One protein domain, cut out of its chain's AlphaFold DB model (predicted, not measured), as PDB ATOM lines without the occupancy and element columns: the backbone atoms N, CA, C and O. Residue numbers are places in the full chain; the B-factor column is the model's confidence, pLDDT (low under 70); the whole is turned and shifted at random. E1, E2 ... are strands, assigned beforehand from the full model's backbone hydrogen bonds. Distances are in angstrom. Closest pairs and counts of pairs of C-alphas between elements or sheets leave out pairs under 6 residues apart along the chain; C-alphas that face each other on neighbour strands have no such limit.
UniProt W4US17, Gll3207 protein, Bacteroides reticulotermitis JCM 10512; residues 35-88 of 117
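This is residues 35 to 88 of the 117 residues of the protein "Gll3207 protein" of Bacteroides reticulotermitis JCM 10512 (UniProt W4US17). Regular structure is little here: a four-stranded antiparallel sheet, only just strongly twisted at up to 4.3 A off its best plane, makes the body, and a long loop, residues 58 to 70, extends beyond one end of its strands. The 54 printed residues include E1, E2, E3 and E4, in that order along the chain and across the sheet, a meander, each strand the antiparallel neighbour of the one before. The class is all strand, with 19 residues, under half, in named elements; the whole is compact, radius of gyration of the C-alphas 11.1 A, spans 35 by 23 by 15 A.

Look first at E1, residues 46 to 50, and E2, residues 53 to 57, a hairpin at 154 degrees; N 48 and O 55, 3.1 A apart, are within hydrogen-bond range. E3, residues 71 to 75, makes a hairpin with E2 at 160 degrees, N 74 and O 54 within range at 2.7 A. E4, residues 80 to 83, makes one with E3 at 153 degrees, N 82 and O 73 within range at 2.8 A.

Find C-alpha 46 at (22.808, -16.066, 672.942), where E1 begins; E1 and E2 each measure 13.2 A, E3 13.5 A. E4 ends at C-alpha 83, (29.791, -12.753, 685.495).

The farthest C-alphas, Tyr 65 and Val 77, are 34.8 A apart. The printed part has no cut; the link E2 to E3 is long; no printed residue is under 70 in pLDDT.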
ATOM      1  N   SER A  35      28.834 -27.862 685.955       96.62
ATOM      2  CA  SER A  35      28.355 -26.886 686.932       96.62
ATOM      3  C   SER A  35      27.036 -26.262 686.498       96.62
ATOM      4  O   SER A  35      26.777 -26.000 685.315       96.62
ATOM      5  N   ASP A  36      26.181 -26.057 687.492       96.81
ATOM      6  CA  ASP A  36      24.916 -25.381 687.286       96.81
ATOM      7  C   ASP A  36      25.193 -23.908 686.944       96.81
ATOM      8  O   ASP A  36      26.202 -23.322 687.336       96.81
ATOM      9  N   PHE A  37      24.304 -23.307 686.161       96.88
ATOM     10  CA  PHE A  37      24.451 -21.911 685.782       96.88
ATOM     11  C   PHE A  37      24.151 -20.994 686.976       96.88
ATOM     12  O   PHE A  37      23.027 -20.990 687.477       96.88
ATOM     13  N   ASP A  38      25.135 -20.190 687.385       96.19
ATOM     14  CA  ASP A  38      25.045 -19.315 688.569       96.19
ATOM     15  C   ASP A  38      24.171 -18.066 688.357       96.19
ATOM     16  O   ASP A  38      23.757 -17.400 689.310       96.19
ATOM     17  N   GLY A  39      23.881 -17.727 687.100       95.31
ATOM     18  CA  GLY A  39      23.022 -16.605 686.754       95.31
ATOM     19  C   GLY A  39      21.529 -16.929 686.836       95.31
ATOM     20  O   GLY A  39      21.078 -18.030 687.145       95.31
ATOM     21  N   LEU A  40      20.702 -15.942 686.488       96.06
ATOM     22  CA  LEU A  40      19.251 -16.130 686.458       96.06
ATOM     23  C   LEU A  40      18.823 -17.083 685.331       96.06
ATOM     24  O   LEU A  40      19.264 -16.929 684.189       96.06
ATOM     25  N   ALA A  41      17.902 -18.003 685.637       95.38
ATOM     26  CA  ALA A  41      17.246 -18.845 684.639       95.38
ATOM     27  C   ALA A  41      16.628 -17.989 683.521       95.38
ATOM     28  O   ALA A  41      15.953 -16.986 683.790       95.38
ATOM     29  N   ARG A  42      16.874 -18.384 682.268       96.12
ATOM     30  CA  ARG A  42      16.597 -17.556 681.092       96.12
ATOM     31  C   ARG A  42      16.193 -18.368 679.866       96.12
ATOM     32  O   ARG A  42      16.629 -19.503 679.703       96.12
ATOM     33  N   ASN A  43      15.402 -17.751 678.993       95.75
ATOM     34  CA  ASN A  43      15.118 -18.209 677.631       95.75
ATOM     35  C   ASN A  43      15.681 -17.217 676.600       95.75
ATOM     36  O   ASN A  43      15.936 -16.060 676.929       95.75
ATOM     37  N   ASP A  44      15.876 -17.675 675.362       96.12
ATOM     38  CA  ASP A  44      16.384 -16.888 674.221       96.12
ATOM     39  C   ASP A  44      17.708 -16.140 674.481       96.12
ATOM     40  O   ASP A  44      17.933 -15.047 673.959       96.12
ATOM     41  N   ALA A  45      18.589 -16.707 675.308       96.81
ATOM     42  CA  ALA A  45      19.943 -16.189 675.481       96.81
ATOM     43  C   ALA A  45      20.837 -16.590 674.297       96.81
ATOM     44  O   ALA A  45      20.667 -17.663 673.715       96.81
ATOM     45  N   ALA A  46      21.814 -15.747 673.960       97.06
ATOM     46  CA  ALA A  46      22.808 -16.066 672.942       97.06
ATOM     47  C   ALA A  46      24.002 -16.783 673.583       97.06
ATOM     48  O   ALA A  46      24.589 -16.263 674.536       97.06
ATOM     49  N   GLY A  47      24.355 -17.953 673.045       97.12
ATOM     50  CA  GLY A  47      25.510 -18.744 673.467       97.12
ATOM     51  C   GLY A  47      26.583 -18.810 672.381       97.12
ATOM     52  O   GLY A  47      26.262 -19.049 671.218       97.12
ATOM     53  N   PHE A  48      27.848 -18.600 672.745       97.38
ATOM     54  CA  PHE A  48      28.992 -18.687 671.827       97.38
ATOM     55  C   PHE A  48      30.278 -19.060 672.574       97.38
ATOM     56  O   PHE A  48      30.312 -19.071 673.802       97.38
ATOM     57  N   THR A  49      31.347 -19.378 671.844       97.56
ATOM     58  CA  THR A  49      32.660 -19.702 672.414       97.56
ATOM     59  C   THR A  49      33.733 -18.767 671.868       97.56
ATOM     60  O   THR A  49      33.699 -18.374 670.702       97.56
ATOM     61  N   ILE A  50      34.693 -18.402 672.717       96.69
ATOM     62  CA  ILE A  50      35.910 -17.680 672.320       96.69
ATOM     63  C   ILE A  50      37.085 -18.375 673.007       96.69
ATOM     64  O   ILE A  50      37.189 -18.365 674.235       96.69
ATOM     65  N   GLY A  51      37.961 -19.007 672.222       95.88
ATOM     66  CA  GLY A  51      39.036 -19.849 672.755       95.88
ATOM     67  C   GLY A  51      38.488 -21.023 673.578       95.88
ATOM     68  O   GLY A  51      37.566 -21.711 673.145       95.88
ATOM     69  N   ASN A  52      39.034 -21.224 674.779       94.56
ATOM     70  CA  ASN A  52      38.645 -22.297 675.706       94.56
ATOM     71  C   ASN A  52      37.532 -21.887 676.687       94.56
ATOM     72  O   ASN A  52      37.400 -22.487 677.754       94.56
ATOM     73  N   LYS A  53      36.748 -20.857 676.352       97.31
ATOM     74  CA  LYS A  53      35.677 -20.345 677.208       97.31
ATOM     75  C   LYS A  53      34.339 -20.329 676.481       97.31
ATOM     76  O   LYS A  53      34.275 -20.015 675.288       97.31
ATOM     77  N   GLY A  54      33.283 -20.678 677.207       97.50
ATOM     78  CA  GLY A  54      31.898 -20.532 676.761       97.50
ATOM     79  C   GLY A  54      31.305 -19.228 677.276       97.50
ATOM     80  O   GLY A  54      31.712 -18.744 678.324       97.50
ATOM     81  N   TYR A  55      30.349 -18.657 676.555       98.00
ATOM     82  CA  TYR A  55      29.691 -17.415 676.942       98.00
ATOM     83  C   TYR A  55      28.187 -17.535 676.771       98.00
ATOM     84  O   TYR A  55      27.715 -18.117 675.793       98.00
ATOM     85  N   ILE A  56      27.446 -16.942 677.704       97.88
ATOM     86  CA  ILE A  56      26.000 -16.741 677.619       97.88
ATOM     87  C   ILE A  56      25.719 -15.256 677.821       97.88
ATOM     88  O   ILE A  56      26.178 -14.659 678.791       97.88
ATOM     89  N   SER A  57      24.940 -14.661 676.921       97.06
ATOM     90  CA  SER A  57      24.596 -13.239 676.982       97.06
ATOM     91  C   SER A  57      23.102 -12.997 676.783       97.06
ATOM     92  O   SER A  57      22.449 -13.611 675.932       97.06
ATOM     93  N   GLY A  58      22.561 -12.084 677.590       95.81
ATOM     94  CA  GLY A  58      21.181 -11.625 677.501       95.81
ATOM     95  C   GLY A  58      20.126 -12.709 677.742       95.81
ATOM     96  O   GLY A  58      20.245 -13.532 678.654       95.81
ATOM     97  N   GLY A  59      19.066 -12.671 676.933       96.12
ATOM     98  CA  GLY A  59      17.863 -13.488 677.088       96.12
ATOM     99  C   GLY A  59      16.783 -12.819 677.939       96.12
ATOM    100  O   GLY A  59      16.816 -11.614 678.208       96.12
ATOM    101  N   TYR A  60      15.798 -13.614 678.348       95.88
ATOM    102  CA  TYR A  60      14.636 -13.165 679.107       95.88
ATOM    103  C   TYR A  60      14.410 -14.022 680.342       95.88
ATOM    104  O   TYR A  60      14.536 -15.244 680.295       95.88
ATOM    105  N   ARG A  61      13.992 -13.392 681.442       94.75
ATOM    106  CA  ARG A  61      13.541 -14.094 682.645       94.75
ATOM    107  C   ARG A  61      12.029 -14.316 682.600       94.75
ATOM    108  O   ARG A  61      11.259 -13.454 683.026       94.75
ATOM    109  N   GLY A  62      11.602 -15.468 682.085       90.06
ATOM    110  CA  GLY A  62      10.214 -15.957 682.111       90.06
ATOM    111  C   GLY A  62       9.211 -15.210 681.219       90.06
ATOM    112  O   GLY A  62       8.209 -15.789 680.816       90.06
ATOM    113  N   SER A  63       9.461 -13.942 680.880       90.62
ATOM    114  CA  SER A  63       8.627 -13.122 679.999       90.62
ATOM    115  C   SER A  63       9.486 -12.226 679.113       90.62
ATOM    116  O   SER A  63      10.512 -11.709 679.556       90.62
ATOM    117  N   LYS A  64       9.004 -11.946 677.896       86.44
ATOM    118  CA  LYS A  64       9.652 -11.058 676.914       86.44
ATOM    119  C   LYS A  64       9.897  -9.621 677.403       86.44
ATOM    120  O   LYS A  64      10.635  -8.874 676.773       86.44
ATOM    121  N   TYR A  65       9.267  -9.207 678.504       87.38
ATOM    122  CA  TYR A  65       9.470  -7.877 679.091       87.38
ATOM    123  C   TYR A  65      10.612  -7.838 680.117       87.38
ATOM    124  O   TYR A  65      11.104  -6.762 680.440       87.38
ATOM    125  N   SER A  66      11.076  -8.998 680.584       92.56
ATOM    126  CA  SER A  66      12.137  -9.132 681.584       92.56
ATOM    127  C   SER A  66      13.475  -9.420 680.904       92.56
ATOM    128  O   SER A  66      14.024 -10.514 681.039       92.56
ATOM    129  N   ARG A  67      13.961  -8.456 680.116       93.31
ATOM    130  CA  ARG A  67      15.234  -8.565 679.389       93.31
ATOM    131  C   ARG A  67      16.409  -8.556 680.354       93.31
ATOM    132  O   ARG A  67      16.493  -7.680 681.209       93.31
ATOM    133  N   LEU A  68      17.324  -9.494 680.158       95.31
ATOM    134  CA  LEU A  68      18.615  -9.512 680.826       95.31
ATOM    135  C   LEU A  68      19.650  -8.837 679.919       95.31
ATOM    136  O   LEU A  68      19.619  -9.001 678.697       95.31
ATOM    137  N   ASN A  69      20.535  -8.044 680.510       95.44
ATOM    138  CA  ASN A  69      21.669  -7.408 679.837       95.44
ATOM    139  C   ASN A  69      23.014  -7.936 680.352       95.44
ATOM    140  O   ASN A  69      24.050  -7.419 679.952       95.44
ATOM    141  N   ASP A  70      23.002  -8.943 681.219       97.00
ATOM    142  CA  ASP A  70      24.208  -9.564 681.749       97.00
ATOM    143  C   ASP A  70      24.904 -10.436 680.694       97.00
ATOM    144  O   ASP A  70      24.326 -10.873 679.687       97.00
ATOM    145  N   CYS A  71      26.185 -10.678 680.939       97.31
ATOM    146  CA  CYS A  71      27.007 -11.623 680.205       97.31
ATOM    147  C   CYS A  71      27.737 -12.505 681.219       97.31
ATOM    148  O   CYS A  71      28.158 -12.027 682.272       97.31
ATOM    149  N   TRP A  72      27.858 -13.789 680.912       98.38
ATOM    150  CA  TRP A  72      28.493 -14.787 681.760       98.38
ATOM    151  C   TRP A  72      29.507 -15.581 680.954       98.38
ATOM    152  O   TRP A  72      29.219 -16.004 679.835       98.38
ATOM    153  N   GLU A  73      30.670 -15.800 681.551       98.44
ATOM    154  CA  GLU A  73      31.762 -16.606 681.021       98.44
ATOM    155  C   GLU A  73      31.829 -17.930 681.781       98.44
ATOM    156  O   GLU A  73      31.774 -17.954 683.009       98.44
ATOM    157  N   TYR A  74      31.964 -19.024 681.045       98.50
ATOM    158  CA  TYR A  74      32.162 -20.367 681.562       98.50
ATOM    159  C   TYR A  74      33.605 -20.808 681.346       98.50
ATOM    160  O   TYR A  74      34.087 -20.862 680.204       98.50
ATOM    161  N   ASP A  75      34.277 -21.167 682.437       97.12
ATOM    162  CA  ASP A  75      35.587 -21.801 682.399       97.12
ATOM    163  C   ASP A  75      35.428 -23.320 682.227       97.12
ATOM    164  O   ASP A  75      35.023 -24.032 683.141       97.12
ATOM    165  N   ILE A  76      35.761 -23.832 681.039       93.81
ATOM    166  CA  ILE A  76      35.586 -25.251 680.688       93.81
ATOM    167  C   ILE A  76      36.517 -26.169 681.502       93.81
ATOM    168  O   ILE A  76      36.190 -27.342 681.715       93.81
ATOM    169  N   VAL A  77      37.682 -25.656 681.916       94.25
ATOM    170  CA  VAL A  77      38.704 -26.418 682.647       94.25
ATOM    171  C   VAL A  77      38.341 -26.490 684.121       94.25
ATOM    172  O   VAL A  77      38.394 -27.566 684.711       94.25
ATOM    173  N   ASN A  78      37.966 -25.351 684.695       96.19
ATOM    174  CA  ASN A  78      37.682 -25.238 686.118       96.19
ATOM    175  C   ASN A  78      36.211 -25.483 686.480       96.19
ATOM    176  O   ASN A  78      35.903 -25.605 687.660       96.19
ATOM    177  N   ASP A  79      35.332 -25.576 685.480       96.19
ATOM    178  CA  ASP A  79      33.915 -25.908 685.630       96.19
ATOM    179  C   ASP A  79      33.168 -24.942 686.563       96.19
ATOM    180  O   ASP A  79      32.534 -25.345 687.537       96.19
ATOM    181  N   TYR A  80      33.271 -23.643 686.274       97.00
ATOM    182  CA  TYR A  80      32.498 -22.613 686.965       97.00
ATOM    183  C   TYR A  80      32.159 -21.436 686.050       97.00
ATOM    184  O   TYR A  80      32.785 -21.225 685.004       97.00
ATOM    185  N   TRP A  81      31.175 -20.647 686.477       98.31
ATOM    186  CA  TRP A  81      30.754 -19.428 685.802       98.31
ATOM    187  C   TRP A  81      31.318 -18.184 686.486       98.31
ATOM    188  O   TRP A  81      31.544 -18.135 687.693       98.31
ATOM    189  N   THR A  82      31.564 -17.139 685.711       98.19
ATOM    190  CA  THR A  82      31.921 -15.815 686.219       98.19
ATOM    191  C   THR A  82      31.141 -14.772 685.440       98.19
ATOM    192  O   THR A  82      31.088 -14.811 684.210       98.19
ATOM    193  N   GLN A  83      30.509 -13.838 686.148       98.06
ATOM    194  CA  GLN A  83      29.791 -12.753 685.495       98.06
ATOM    195  C   GLN A  83      30.792 -11.783 684.856       98.06
ATOM    196  O   GLN A  83      31.732 -11.316 685.501       98.06
ATOM    197  N   CYS A  84      30.587 -11.488 683.576       96.88
ATOM    198  CA  CYS A  84      31.325 -10.466 682.849       96.88
ATOM    199  C   CYS A  84      30.732  -9.074 683.118       96.88
ATOM    200  O   CYS A  84      29.760  -8.909 683.852       96.88
ATOM    201  N   ALA A  85      31.288  -8.054 682.462       95.69
ATOM    202  CA  ALA A  85      30.634  -6.755 682.401       95.69
ATOM    203  C   ALA A  85      29.276  -6.853 681.684       95.69
ATOM    204  O   ALA A  85      29.153  -7.515 680.647       95.69
ATOM    205  N   ASP A  86      28.279  -6.153 682.220       94.75
ATOM    206  CA  ASP A  86      26.962  -6.060 681.603       94.75
ATOM    207  C   ASP A  86      27.037  -5.345 680.249       94.75
ATOM    208  O   ASP A  86      27.791  -4.387 680.044       94.75
ATOM    209  N   MET A  87      26.194  -5.784 679.317       91.62
ATOM    210  CA  MET A  87      26.020  -5.112 678.041       91.62
ATOM    211  C   MET A  87      25.413  -3.721 678.256       91.62
ATOM    212  O   MET A  87      24.501  -3.552 679.080       91.62
ATOM    213  N   PRO A  88      25.861  -2.723 677.472       89.81
ATOM    214  CA  PRO A  88      25.309  -1.387 677.547       89.81
ATOM    215  C   PRO A  88      23.825  -1.438 677.189       89.81
ATOM    216  O   PRO A  88      23.433  -1.837 676.090       89.81
TER     217      PRO A  88